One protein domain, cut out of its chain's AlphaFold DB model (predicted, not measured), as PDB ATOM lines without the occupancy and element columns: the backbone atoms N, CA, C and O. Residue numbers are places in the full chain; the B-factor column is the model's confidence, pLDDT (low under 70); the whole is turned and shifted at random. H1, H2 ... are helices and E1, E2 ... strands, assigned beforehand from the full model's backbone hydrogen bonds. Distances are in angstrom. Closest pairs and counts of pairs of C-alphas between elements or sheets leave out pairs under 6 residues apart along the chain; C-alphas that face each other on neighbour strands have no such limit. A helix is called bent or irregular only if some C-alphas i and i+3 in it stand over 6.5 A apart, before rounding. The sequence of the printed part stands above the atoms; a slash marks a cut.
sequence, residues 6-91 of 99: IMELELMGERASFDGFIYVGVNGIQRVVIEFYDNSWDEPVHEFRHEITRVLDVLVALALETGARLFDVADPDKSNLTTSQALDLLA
ATOM      1  N   ILE A   6     184.727 185.697 301.358       84.94
ATOM      2  CA  ILE A   6     184.315 184.312 301.577       84.94
ATOM      3  C   ILE A   6     182.801 184.273 301.423       84.94
ATOM      4  O   ILE A   6     182.087 184.989 302.122       84.94
ATOM      5  N   MET A   7     182.322 183.448 300.498       83.94
ATOM      6  CA  MET A   7     180.901 183.149 300.367       83.94
ATOM      7  C   MET A   7     180.636 181.791 301.001       83.94
ATOM      8  O   MET A   7     181.244 180.797 300.607       83.94
ATOM      9  N   GLU A   8     179.744 181.766 301.978       83.94
ATOM     10  CA  GLU A   8     179.230 180.533 302.562       83.94
ATOM     11  C   GLU A   8     178.159 179.941 301.639       83.94
ATOM     12  O   GLU A   8     177.343 180.662 301.055       83.94
ATOM     13  N   LEU A   9     178.215 178.627 301.463       78.31
ATOM     14  CA  LEU A   9     177.245 177.839 300.726       78.31
ATOM     15  C   LEU A   9     176.515 176.964 301.729       78.31
ATOM     16  O   LEU A   9     177.129 176.090 302.323       78.31
ATOM     17  N   GLU A  10     175.214 177.170 301.848       77.19
ATOM     18  CA  GLU A  10     174.322 176.245 302.529       77.19
ATOM     19  C   GLU A  10     173.439 175.610 301.457       77.19
ATOM     20  O   GLU A  10     172.771 176.305 300.680       77.19
ATOM     21  N   LEU A  11     173.466 174.286 301.365       72.62
ATOM     22  CA  LEU A  11     172.594 173.538 300.470       72.62
ATOM     23  C   LEU A  11     171.693 172.645 301.300       72.62
ATOM     24  O   LEU A  11     172.168 171.768 302.009       72.62
ATOM     25  N   MET A  12     170.390 172.853 301.163       70.56
ATOM     26  CA  MET A  12     169.366 172.008 301.762       70.56
ATOM     27  C   MET A  12     168.717 171.167 300.669       70.56
ATOM     28  O   MET A  12     168.021 171.686 299.794       70.56
ATOM     29  N   GLY A  13     168.997 169.871 300.702       66.62
ATOM     30  CA  GLY A  13     168.276 168.849 299.960       66.62
ATOM     31  C   GLY A  13     166.961 168.482 300.645       66.62
ATOM     32  O   GLY A  13     166.592 169.049 301.675       66.62
ATOM     33  N   GLU A  14     166.241 167.513 300.081       69.00
ATOM     34  CA  GLU A  14     165.015 167.019 300.723       69.00
ATOM     35  C   GLU A  14     165.335 166.306 302.041       69.00
ATOM     36  O   GLU A  14     164.497 166.276 302.945       69.00
ATOM     37  N   ARG A  15     166.540 165.725 302.145       66.88
ATOM     38  CA  ARG A  15     166.952 164.888 303.282       66.88
ATOM     39  C   ARG A  15     168.382 165.111 303.772       66.88
ATOM     40  O   ARG A  15     168.678 164.740 304.903       66.88
ATOM     41  N   ALA A  16     169.248 165.728 302.969       67.94
ATOM     42  CA  ALA A  16     170.633 166.030 303.333       67.94
ATOM     43  C   ALA A  16     170.894 167.542 303.319       67.94
ATOM     44  O   ALA A  16     170.317 168.258 302.504       67.94
ATOM     45  N   SER A  17     171.790 168.026 304.177       71.25
ATOM     46  CA  SER A  17     172.292 169.403 304.121       71.25
ATOM     47  C   SER A  17     173.802 169.432 303.912       71.25
ATOM     48  O   SER A  17     174.487 168.482 304.281       71.25
ATOM     49  N   PHE A  18     174.326 170.529 303.374       73.00
ATOM     50  CA  PHE A  18     175.753 170.715 303.120       73.00
ATOM     51  C   PHE A  18     176.176 172.129 303.455       73.00
ATOM     52  O   PHE A  18     175.484 173.065 303.052       73.00
ATOM     53  N   ASP A  19     177.368 172.246 304.035       76.62
ATOM     54  CA  ASP A  19     178.026 173.527 304.241       76.62
ATOM     55  C   ASP A  19     179.311 173.597 303.405       76.62
ATOM     56  O   ASP A  19     180.082 172.641 303.267       76.62
ATOM     57  N   GLY A  20     179.555 174.747 302.794       78.88
ATOM     58  CA  GLY A  20     180.715 174.970 301.942       78.88
ATOM     59  C   GLY A  20     181.167 176.419 301.941       78.88
ATOM     60  O   GLY A  20     180.473 177.323 302.396       78.88
ATOM     61  N   PHE A  21     182.353 176.653 301.392       84.25
ATOM     62  CA  PHE A  21     182.972 177.967 301.312       84.25
ATOM     63  C   PHE A  21     183.589 178.195 299.931       84.25
ATOM     64  O   PHE A  21     184.432 177.423 299.466       84.25
ATOM     65  N   ILE A  22     183.239 179.308 299.294       85.56
ATOM     66  CA  ILE A  22     183.911 179.823 298.100       85.56
ATOM     67  C   ILE A  22     184.809 180.982 298.522       85.56
ATOM     68  O   ILE A  22     184.348 181.956 299.110       85.56
ATOM     69  N   TYR A  23     186.089 180.902 298.172       86.81
ATOM     70  CA  TYR A  23     187.058 181.967 298.404       86.81
ATOM     71  C   TYR A  23     187.263 182.753 297.107       86.81
ATOM     72  O   TYR A  23     187.807 182.233 296.121       86.81
ATOM     73  N   VAL A  24     186.853 184.018 297.118       84.81
ATOM     74  CA  VAL A  24     186.928 184.934 295.978       84.81
ATOM     75  C   VAL A  24     188.132 185.853 296.151       84.81
ATOM     76  O   VAL A  24     188.244 186.578 297.130       84.81
ATOM     77  N   GLY A  25     189.059 185.820 295.199       83.12
ATOM     78  CA  GLY A  25     190.206 186.724 295.163       83.12
ATOM     79  C   GLY A  25     190.010 187.864 294.167       83.12
ATOM     80  O   GLY A  25     189.042 187.907 293.414       83.12
ATOM     81  N   VAL A  26     191.007 188.748 294.086       82.81
ATOM     82  CA  VAL A  26     191.023 189.896 293.154       82.81
ATOM     83  C   VAL A  26     190.871 189.515 291.675       82.81
ATOM     84  O   VAL A  26     190.449 190.340 290.874       82.81
ATOM     85  N   ASN A  27     191.192 188.267 291.317       84.00
ATOM     86  CA  ASN A  27     191.111 187.741 289.951       84.00
ATOM     87  C   ASN A  27     189.935 186.762 289.759       84.00
ATOM     88  O   ASN A  27     189.948 185.980 288.812       84.00
ATOM     89  N   GLY A  28     188.952 186.759 290.665       85.62
ATOM     90  CA  GLY A  28     187.825 185.822 290.659       85.62
ATOM     91  C   GLY A  28     187.996 184.663 291.644       85.62
ATOM     92  O   GLY A  28     188.833 184.720 292.553       85.62
ATOM     93  N   ILE A  29     187.189 183.612 291.481       87.75
ATOM     94  CA  ILE A  29     187.154 182.463 292.396       87.75
ATOM     95  C   ILE A  29     188.514 181.757 292.405       87.75
ATOM     96  O   ILE A  29     189.007 181.319 291.371       87.75
ATOM     97  N   GLN A  30     189.129 181.650 293.585       86.81
ATOM     98  CA  GLN A  30     190.437 181.005 293.753       86.81
ATOM     99  C   GLN A  30     190.300 179.566 294.252       86.81
ATOM    100  O   GLN A  30     191.090 178.686 293.895       86.81
ATOM    101  N   ARG A  31     189.316 179.333 295.123       85.81
ATOM    102  CA  ARG A  31     189.140 178.069 295.830       85.81
ATOM    103  C   ARG A  31     187.667 177.820 296.121       85.81
ATOM    104  O   ARG A  31     186.968 178.727 296.560       85.81
ATOM    105  N   VAL A  32     187.250 176.576 295.938       84.38
ATOM    106  CA  VAL A  32     185.961 176.042 296.378       84.38
ATOM    107  C   VAL A  32     186.265 174.963 297.414       84.38
ATOM    108  O   VAL A  32     187.076 174.074 297.152       84.38
ATOM    109  N   VAL A  33     185.694 175.078 298.608       82.69
ATOM    110  CA  VAL A  33     185.814 174.103 299.699       82.69
ATOM    111  C   VAL A  33     184.422 173.613 300.048       82.69
ATOM    112  O   VAL A  33     183.526 174.428 300.237       82.69
ATOM    113  N   ILE A  34     184.245 172.305 300.151       78.06
ATOM    114  CA  ILE A  34     183.001 171.692 300.614       78.06
ATOM    115  C   ILE A  34     183.342 170.764 301.760       78.06
ATOM    116  O   ILE A  34     184.245 169.930 301.639       78.06
ATOM    117  N   GLU A  35     182.595 170.898 302.844       74.56
ATOM    118  CA  GLU A  35     182.655 169.979 303.966       74.56
ATOM    119  C   GLU A  35     181.281 169.331 304.142       74.56
ATOM    120  O   GLU A  35     180.257 169.989 304.312       74.56
ATOM    121  N   PHE A  36     181.250 168.006 304.063       70.31
ATOM    122  CA  PHE A  36     180.014 167.252 304.217       70.31
ATOM    123  C   PHE A  36     179.699 167.074 305.698       70.31
ATOM    124  O   PHE A  36     180.415 166.350 306.393       70.31
ATOM    125  N   TYR A  37     178.604 167.694 306.140       66.12
ATOM    126  CA  TYR A  37     178.029 167.538 307.473       66.12
ATOM    127  C   TYR A  37     176.664 166.858 307.365       66.12
ATOM    128  O   TYR A  37     175.761 167.371 306.707       66.12
ATOM    129  N   ASP A  38     176.504 165.702 308.007       63.22
ATOM    130  CA  ASP A  38     175.199 165.048 308.101       63.22
ATOM    131  C   ASP A  38     174.335 165.741 309.170       63.22
ATOM    132  O   ASP A  38     174.446 165.433 310.355       63.22
ATOM    133  N   ASN A  39     173.480 166.689 308.762       60.91
ATOM    134  CA  ASN A  39     172.398 167.192 309.621       60.91
ATOM    135  C   ASN A  39     171.043 166.557 309.277       60.91
ATOM    136  O   ASN A  39     170.005 167.135 309.610       60.91
ATOM    137  N   SER A  40     171.008 165.420 308.574       59.50
ATOM    138  CA  SER A  40     169.753 164.696 308.388       59.50
ATOM    139  C   SER A  40     169.214 164.311 309.767       59.50
ATOM    140  O   SER A  40     169.931 163.833 310.646       59.50
ATOM    141  N   TRP A  41     167.943 164.614 310.011       57.09
ATOM    142  CA  TRP A  41     167.431 164.588 311.377       57.09
ATOM    143  C   TRP A  41     167.239 163.173 311.930       57.09
ATOM    144  O   TRP A  41     167.049 163.076 313.132       57.09
ATOM    145  N   ASP A  42     167.334 162.108 311.118       59.38
ATOM    146  CA  ASP A  42     167.138 160.718 311.573       59.38
ATOM    147  C   ASP A  42     167.635 159.610 310.592       59.38
ATOM    148  O   ASP A  42     167.549 158.429 310.937       59.38
ATOM    149  N   GLU A  43     168.143 159.912 309.382       60.44
ATOM    150  CA  GLU A  43     168.422 158.898 308.333       60.44
ATOM    151  C   GLU A  43     169.809 159.063 307.681       60.44
ATOM    152  O   GLU A  43     170.118 160.147 307.219       60.44
ATOM    153  N   PRO A  44     170.635 158.014 307.522       64.38
ATOM    154  CA  PRO A  44     172.030 158.179 307.107       64.38
ATOM    155  C   PRO A  44     172.214 158.873 305.741       64.38
ATOM    156  O   PRO A  44     171.757 158.365 304.714       64.38
ATOM    157  N   VAL A  45     172.998 159.958 305.682       66.50
ATOM    158  CA  VAL A  45     173.213 160.759 304.452       66.50
ATOM    159  C   VAL A  45     173.719 159.956 303.243       66.50
ATOM    160  O   VAL A  45     173.412 160.284 302.097       66.50
ATOM    161  N   HIS A  46     174.443 158.853 303.469       67.38
ATOM    162  CA  HIS A  46     174.930 157.982 302.393       67.38
ATOM    163  C   HIS A  46     173.817 157.283 301.595       67.38
ATOM    164  O   HIS A  46     174.052 156.881 300.454       67.38
ATOM    165  N   GLU A  47     172.603 157.171 302.139       71.00
ATOM    166  CA  GLU A  47     171.439 156.648 301.411       71.00
ATOM    167  C   GLU A  47     170.937 157.635 300.335       71.00
ATOM    168  O   GLU A  47     170.269 157.236 299.380       71.00
ATOM    169  N   PHE A  48     171.352 158.908 300.405       71.94
ATOM    170  CA  PHE A  48     170.932 159.998 299.511       71.94
ATOM    171  C   PHE A  48     172.051 160.495 298.594       71.94
ATOM    172  O   PHE A  48     172.060 161.648 298.157       71.94
ATOM    173  N   ARG A  49     172.965 159.590 298.220       74.00
ATOM    174  CA  ARG A  49     174.112 159.843 297.328       74.00
ATOM    175  C   ARG A  49     173.781 160.708 296.110       74.00
ATOM    176  O   ARG A  49     174.569 161.564 295.748       74.00
ATOM    177  N   HIS A  50     172.615 160.530 295.494       75.75
ATOM    178  CA  HIS A  50     172.221 161.281 294.301       75.75
ATOM    179  C   HIS A  50     172.085 162.805 294.518       75.75
ATOM    180  O   HIS A  50     172.458 163.572 293.629       75.75
ATOM    181  N   GLU A  51     171.592 163.255 295.678       74.44
ATOM    182  CA  GLU A  51     171.502 164.687 296.014       74.44
ATOM    183  C   GLU A  51     172.905 165.276 296.199       74.44
ATOM    184  O   GLU A  51     173.235 166.315 295.628       74.44
ATOM    185  N   ILE A  52     173.761 164.531 296.904       75.81
ATOM    186  CA  ILE A  52     175.168 164.848 297.185       75.81
ATOM    187  C   ILE A  52     175.964 164.970 295.883       75.81
ATOM    188  O   ILE A  52     176.650 165.960 295.633       75.81
ATOM    189  N   THR A  53     175.822 163.974 295.011       78.75
ATOM    190  CA  THR A  53     176.485 163.908 293.711       78.75
ATOM    191  C   THR A  53     176.128 165.104 292.838       78.75
ATOM    192  O   THR A  53     177.014 165.700 292.237       78.75
ATOM    193  N   ARG A  54     174.853 165.510 292.792       78.62
ATOM    194  CA  ARG A  54     174.439 166.662 291.981       78.62
ATOM    195  C   ARG A  54     175.111 167.958 292.438       78.62
ATOM    196  O   ARG A  54     175.485 168.778 291.603       78.62
ATOM    197  N   VAL A  55     175.236 168.154 293.748       78.00
ATOM    198  CA  VAL A  55     175.914 169.320 294.329       78.00
ATOM    199  C   VAL A  55     177.400 169.306 293.984       78.00
ATOM    200  O   VAL A  55     177.929 170.310 293.502       78.00
ATOM    201  N   LEU A  56     178.052 168.156 294.165       79.50
ATOM    202  CA  LEU A  56     179.448 167.954 293.786       79.50
ATOM    203  C   LEU A  56     179.678 168.242 292.300       79.50
ATOM    204  O   LEU A  56     180.580 169.007 291.976       79.50
ATOM    205  N   ASP A  57     178.831 167.727 291.406       83.50
ATOM    206  CA  ASP A  57     178.942 167.950 289.960       83.50
ATOM    207  C   ASP A  57     178.879 169.445 289.600       83.50
ATOM    208  O   ASP A  57     179.665 169.928 288.781       83.50
ATOM    209  N   VAL A  58     177.981 170.209 290.235       82.88
ATOM    210  CA  VAL A  58     177.874 171.666 290.029       82.88
ATOM    211  C   VAL A  58     179.137 172.388 290.497       82.88
ATOM    212  O   VAL A  58     179.618 173.295 289.819       82.88
ATOM    213  N   LEU A  59     179.692 171.993 291.642       83.25
ATOM    214  CA  LEU A  59     180.855 172.653 292.234       83.25
ATOM    215  C   LEU A  59     182.160 172.264 291.526       83.25
ATOM    216  O   LEU A  59     183.047 173.107 291.377       83.25
ATOM    217  N   VAL A  60     182.239 171.047 290.986       85.00
ATOM    218  CA  VAL A  60     183.275 170.624 290.034       85.00
ATOM    219  C   VAL A  60     183.190 171.456 288.756       85.00
ATOM    220  O   VAL A  60     184.203 172.004 288.326       85.00
ATOM    221  N   ALA A  61     181.999 171.608 288.168       87.06
ATOM    222  CA  ALA A  61     181.815 172.424 286.968       87.06
ATOM    223  C   ALA A  61     182.208 173.890 287.206       87.06
ATOM    224  O   ALA A  61     182.892 174.484 286.374       87.06
ATOM    225  N   LEU A  62     181.847 174.451 288.366       85.94
ATOM    226  CA  LEU A  62     182.270 175.789 288.776       85.94
ATOM    227  C   LEU A  62     183.797 175.889 288.860       85.94
ATOM    228  O   LEU A  62     184.379 176.804 288.286       85.94
ATOM    229  N   ALA A  63     184.447 174.945 289.545       86.62
ATOM    230  CA  ALA A  63     185.897 174.943 289.698       86.62
ATOM    231  C   ALA A  63     186.626 174.832 288.349       86.62
ATOM    232  O   ALA A  63     187.625 175.523 288.139       86.62
ATOM    233  N   LEU A  64     186.107 174.016 287.425       87.62
ATOM    234  CA  LEU A  64     186.629 173.883 286.064       87.62
ATOM    235  C   LEU A  64     186.500 175.188 285.273       87.62
ATOM    236  O   LEU A  64     187.487 175.643 284.698       87.62
ATOM    237  N   GLU A  65     185.319 175.808 285.281       90.44
ATOM    238  CA  GLU A  65     185.051 177.043 284.534       90.44
ATOM    239  C   GLU A  65     185.888 178.220 285.053       90.44
ATOM    240  O   GLU A  65     186.389 179.031 284.275       90.44
ATOM    241  N   THR A  66     186.091 178.312 286.370       87.31
ATOM    242  CA  THR A  66     186.859 179.415 286.966       87.31
ATOM    243  C   THR A  66     188.350 179.121 287.117       87.31
ATOM    244  O   THR A  66     189.093 179.991 287.569       87.31
ATOM    245  N   GLY A  67     188.804 177.902 286.811       87.75
ATOM    246  CA  GLY A  67     190.162 177.442 287.119       87.75
ATOM    247  C   GLY A  67     190.475 177.417 288.623       87.75
ATOM    248  O   GLY A  67     191.643 177.479 289.018       87.75
ATOM    249  N   ALA A  68     189.443 177.368 289.469       87.06
ATOM    250  CA  ALA A  68     189.600 177.346 290.916       87.06
ATOM    251  C   ALA A  68     190.018 175.955 291.396       87.06
ATOM    252  O   ALA A  68     189.729 174.931 290.778       87.06
ATOM    253  N   ARG A  69     190.679 175.904 292.552       85.56
ATOM    254  CA  ARG A  69     190.990 174.628 293.203       85.56
ATOM    255  C   ARG A  69     189.780 174.143 293.993       85.56
ATOM    256  O   ARG A  69     189.326 174.865 294.883       85.56
ATOM    257  N   LEU A  70     189.314 172.932 293.705       84.00
ATOM    258  CA  LEU A  70     188.292 172.251 294.494       84.00
ATOM    259  C   LEU A  70     188.943 171.456 295.632       84.00
ATOM    260  O   LEU A  70     189.955 170.786 295.427       84.00
ATOM    261  N   PHE A  71     188.363 171.554 296.823       82.88
ATOM    262  CA  PHE A  71     188.679 170.730 297.981       82.88
ATOM    263  C   PHE A  71     187.372 170.180 298.536       82.88
ATOM    264  O   PHE A  71     186.493 170.957 298.906       82.88
ATOM    265  N   ASP A  72     187.262 168.867 298.618       77.81
ATOM    266  CA  ASP A  72     186.117 168.165 299.169       77.81
ATOM    267  C   ASP A  72     186.560 167.296 300.351       77.81
ATOM    268  O   ASP A  72     187.610 166.651 300.343       77.81
ATOM    269  N   VAL A  73     185.792 167.344 301.436       75.31
ATOM    270  CA  VAL A  73     186.068 166.556 302.639       75.31
ATOM    271  C   VAL A  73     184.756 166.051 303.209       75.31
ATOM    272  O   VAL A  73     183.866 166.833 303.529       75.31
ATOM    273  N   ALA A  74     184.656 164.739 303.384       73.12
ATOM    274  CA  ALA A  74     183.630 164.114 304.203       73.12
ATOM    275  C   ALA A  74     184.299 163.591 305.474       73.12
ATOM    276  O   ALA A  74     185.071 162.634 305.415       73.12
ATOM    277  N   ASP A  75     184.047 164.255 306.604       71.81
ATOM    278  CA  ASP A  75     184.547 163.826 307.910       71.81
ATOM    279  C   ASP A  75     183.661 162.676 308.426       71.81
ATOM    280  O   ASP A  75     182.492 162.910 308.753       71.81
ATOM    281  N   PRO A  76     184.167 161.428 308.484       69.25
ATOM    282  CA  PRO A  76     183.346 160.282 308.856       69.25
ATOM    283  C   PRO A  76     182.809 160.385 310.288       69.25
ATOM    284  O   PRO A  76     181.679 159.967 310.550       69.25
ATOM    285  N   ASP A  77     183.592 160.985 311.193       69.50
ATOM    286  CA  ASP A  77     183.274 161.079 312.618       69.50
ATOM    287  C   ASP A  77     182.168 162.107 312.879       69.50
ATOM    288  O   ASP A  77     181.353 161.933 313.786       69.50
ATOM    289  N   LYS A  78     182.115 163.173 312.073       68.50
ATOM    290  CA  LYS A  78     181.085 164.216 312.183       68.50
ATOM    291  C   LYS A  78     179.790 163.883 311.453       68.50
ATOM    292  O   LYS A  78     178.762 164.460 311.788       68.50
ATOM    293  N   SER A  79     179.843 162.964 310.494       67.31
ATOM    294  CA  SER A  79     178.720 162.669 309.596       67.31
ATOM    295  C   SER A  79     178.144 161.264 309.784       67.31
ATOM    296  O   SER A  79     177.366 160.805 308.958       67.31
ATOM    297  N   ASN A  80     178.525 160.565 310.863       73.12
ATOM    298  CA  ASN A  80     178.084 159.197 311.168       73.12
ATOM    299  C   ASN A  80     178.283 158.226 309.984       73.12
ATOM    300  O   ASN A  80     177.443 157.373 309.685       73.12
ATOM    301  N   LEU A  81     179.410 158.371 309.285       75.00
ATOM    302  CA  LEU A  81     179.773 157.551 308.138       75.00
ATOM    303  C   LEU A  81     180.904 156.602 308.511       75.00
ATOM    304  O   LEU A  81     181.830 156.939 309.244       75.00
ATOM    305  N   THR A  82     180.907 155.420 307.910       82.56
ATOM    306  CA  THR A  82     182.146 154.651 307.791       82.56
ATOM    307  C   THR A  82     183.094 155.350 306.817       82.56
ATOM    308  O   THR A  82     182.664 156.024 305.879       82.56
ATOM    309  N   THR A  83     184.401 155.116 306.955       80.19
ATOM    310  CA  THR A  83     185.401 155.604 305.987       80.19
ATOM    311  C   THR A  83     185.060 155.202 304.548       80.19
ATOM    312  O   THR A  83     185.262 155.986 303.627       80.19
ATOM    313  N   SER A  84     184.507 154.000 304.343       81.19
ATOM    314  CA  SER A  84     184.104 153.541 303.009       81.19
ATOM    315  C   SER A  84     182.935 154.344 302.444       81.19
ATOM    316  O   SER A  84     182.944 154.655 301.260       81.19
ATOM    317  N   GLN A  85     181.940 154.681 303.269       78.25
ATOM    318  CA  GLN A  85     180.813 155.512 302.841       78.25
ATOM    319  C   GLN A  85     181.268 156.947 302.556       78.25
ATOM    320  O   GLN A  85     180.862 157.516 301.554       78.25
ATOM    321  N   ALA A  86     182.166 157.506 303.372       78.00
ATOM    322  CA  ALA A  86     182.743 158.826 303.120       78.00
ATOM    323  C   ALA A  86     183.494 158.884 301.776       78.00
ATOM    324  O   ALA A  86     183.311 159.823 301.007       78.00
ATOM    325  N   LEU A  87     184.286 157.857 301.447       79.00
ATOM    326  CA  LEU A  87     184.962 157.765 300.148       79.00
ATOM    327  C   LEU A  87     183.978 157.598 298.982       79.00
ATOM    328  O   LEU A  87     184.169 158.211 297.936       79.00
ATOM    329  N   ASP A  88     182.932 156.790 299.154       80.75
ATOM    330  CA  ASP A  88     181.920 156.576 298.115       80.75
ATOM    331  C   ASP A  88     181.096 157.840 297.821       80.75
ATOM    332  O   ASP A  88     180.732 158.090 296.670       80.75
ATOM    333  N   LEU A  89     180.853 158.671 298.838       76.38
ATOM    334  CA  LEU A  89     180.172 159.959 298.692       76.38
ATOM    335  C   LEU A  89     180.975 160.977 297.886       76.38
ATOM    336  O   LEU A  89     180.395 161.733 297.112       76.38
ATOM    337  N   LEU A  90     182.295 160.984 298.066       76.25
ATOM    338  CA  LEU A  90     183.207 161.877 297.352       76.25
ATOM    339  C   LEU A  90     183.546 161.372 295.944       76.25
ATOM    340  O   LEU A  90     184.096 162.110 295.129       76.25
ATOM    341  N   ALA A  91     183.244 160.108 295.639       73.19
ATOM    342  CA  ALA A  91     183.541 159.552 294.332       73.19
ATOM    343  C   ALA A  91     182.655 160.208 293.249       73.19
ATOM    344  O   ALA A  91     181.423 160.189 293.368       73.19
TER     345      ALA A  91
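AT A GLANCE: This is residues 6 to 91 of the 99 residues of an uncharacterized protein of Micromonospora inositola (UniProt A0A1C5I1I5). A long, narrow four-stranded sheet and, on one face of it, helices H1 and H2 make two layers; H1 runs lengthwise, and short H2 packs on it and on E4 near Ala 74. The 86 printed residues run E1, E2, E3, H1, E4, H2, class mixed; the mixed sheet's order is E1, E2, E3, E4. The whole is compact, radius of gyration of the C-alphas 13.0 A, spanning 42 by 21 by 21 A.

HOW THE PARTS SIT: E1, residues 6 to 12, E2, 17 to 25, and E3, 28 to 36, form a meander, each strand the antiparallel neighbour of the one before; within hydrogen-bond range are N 9 and O 20, 2.8 A, and N 21 and O 33, 2.8 A. H1, residues 45 to 66, is over E2 and E3, height over the sheet 8.6 A. E4, residues 69 to 74, is parallel to E3, with N 34 and O 71 at 2.9 A; E3, H1, E4 are a strand-helix-strand unit, parallel strands joined through a helix, with a right-handed crossover. H2, residues 83 to 90, touches H1 at residues 46 to 56 alone; the closest C-alphas, Arg 49 and Leu 89, are 6.2 A apart. Every O i to N i+4 pair is within range in H2, 14 of 18 in H1.

IN THESE COORDINATES: E1, 19.4 A long, begins at C-alpha 6 (184.315, 184.312, 301.577). E2 measures 26.5 A, E3 24.3 A, E4 16.9 A and H1 29.0 A; H1 is irregular, C-alphas 47 and 50 being 8.5 A apart. H2 ends at C-alpha 90 (183.207, 161.877, 297.352).

THE WHOLE: The C-alphas farthest apart, Asn 27 and Asp 42, are 42.1 A apart. The printed part has no cut and no long link; pLDDT is under 70 at residues 13 to 16, 37 to 46 and 76 to 79.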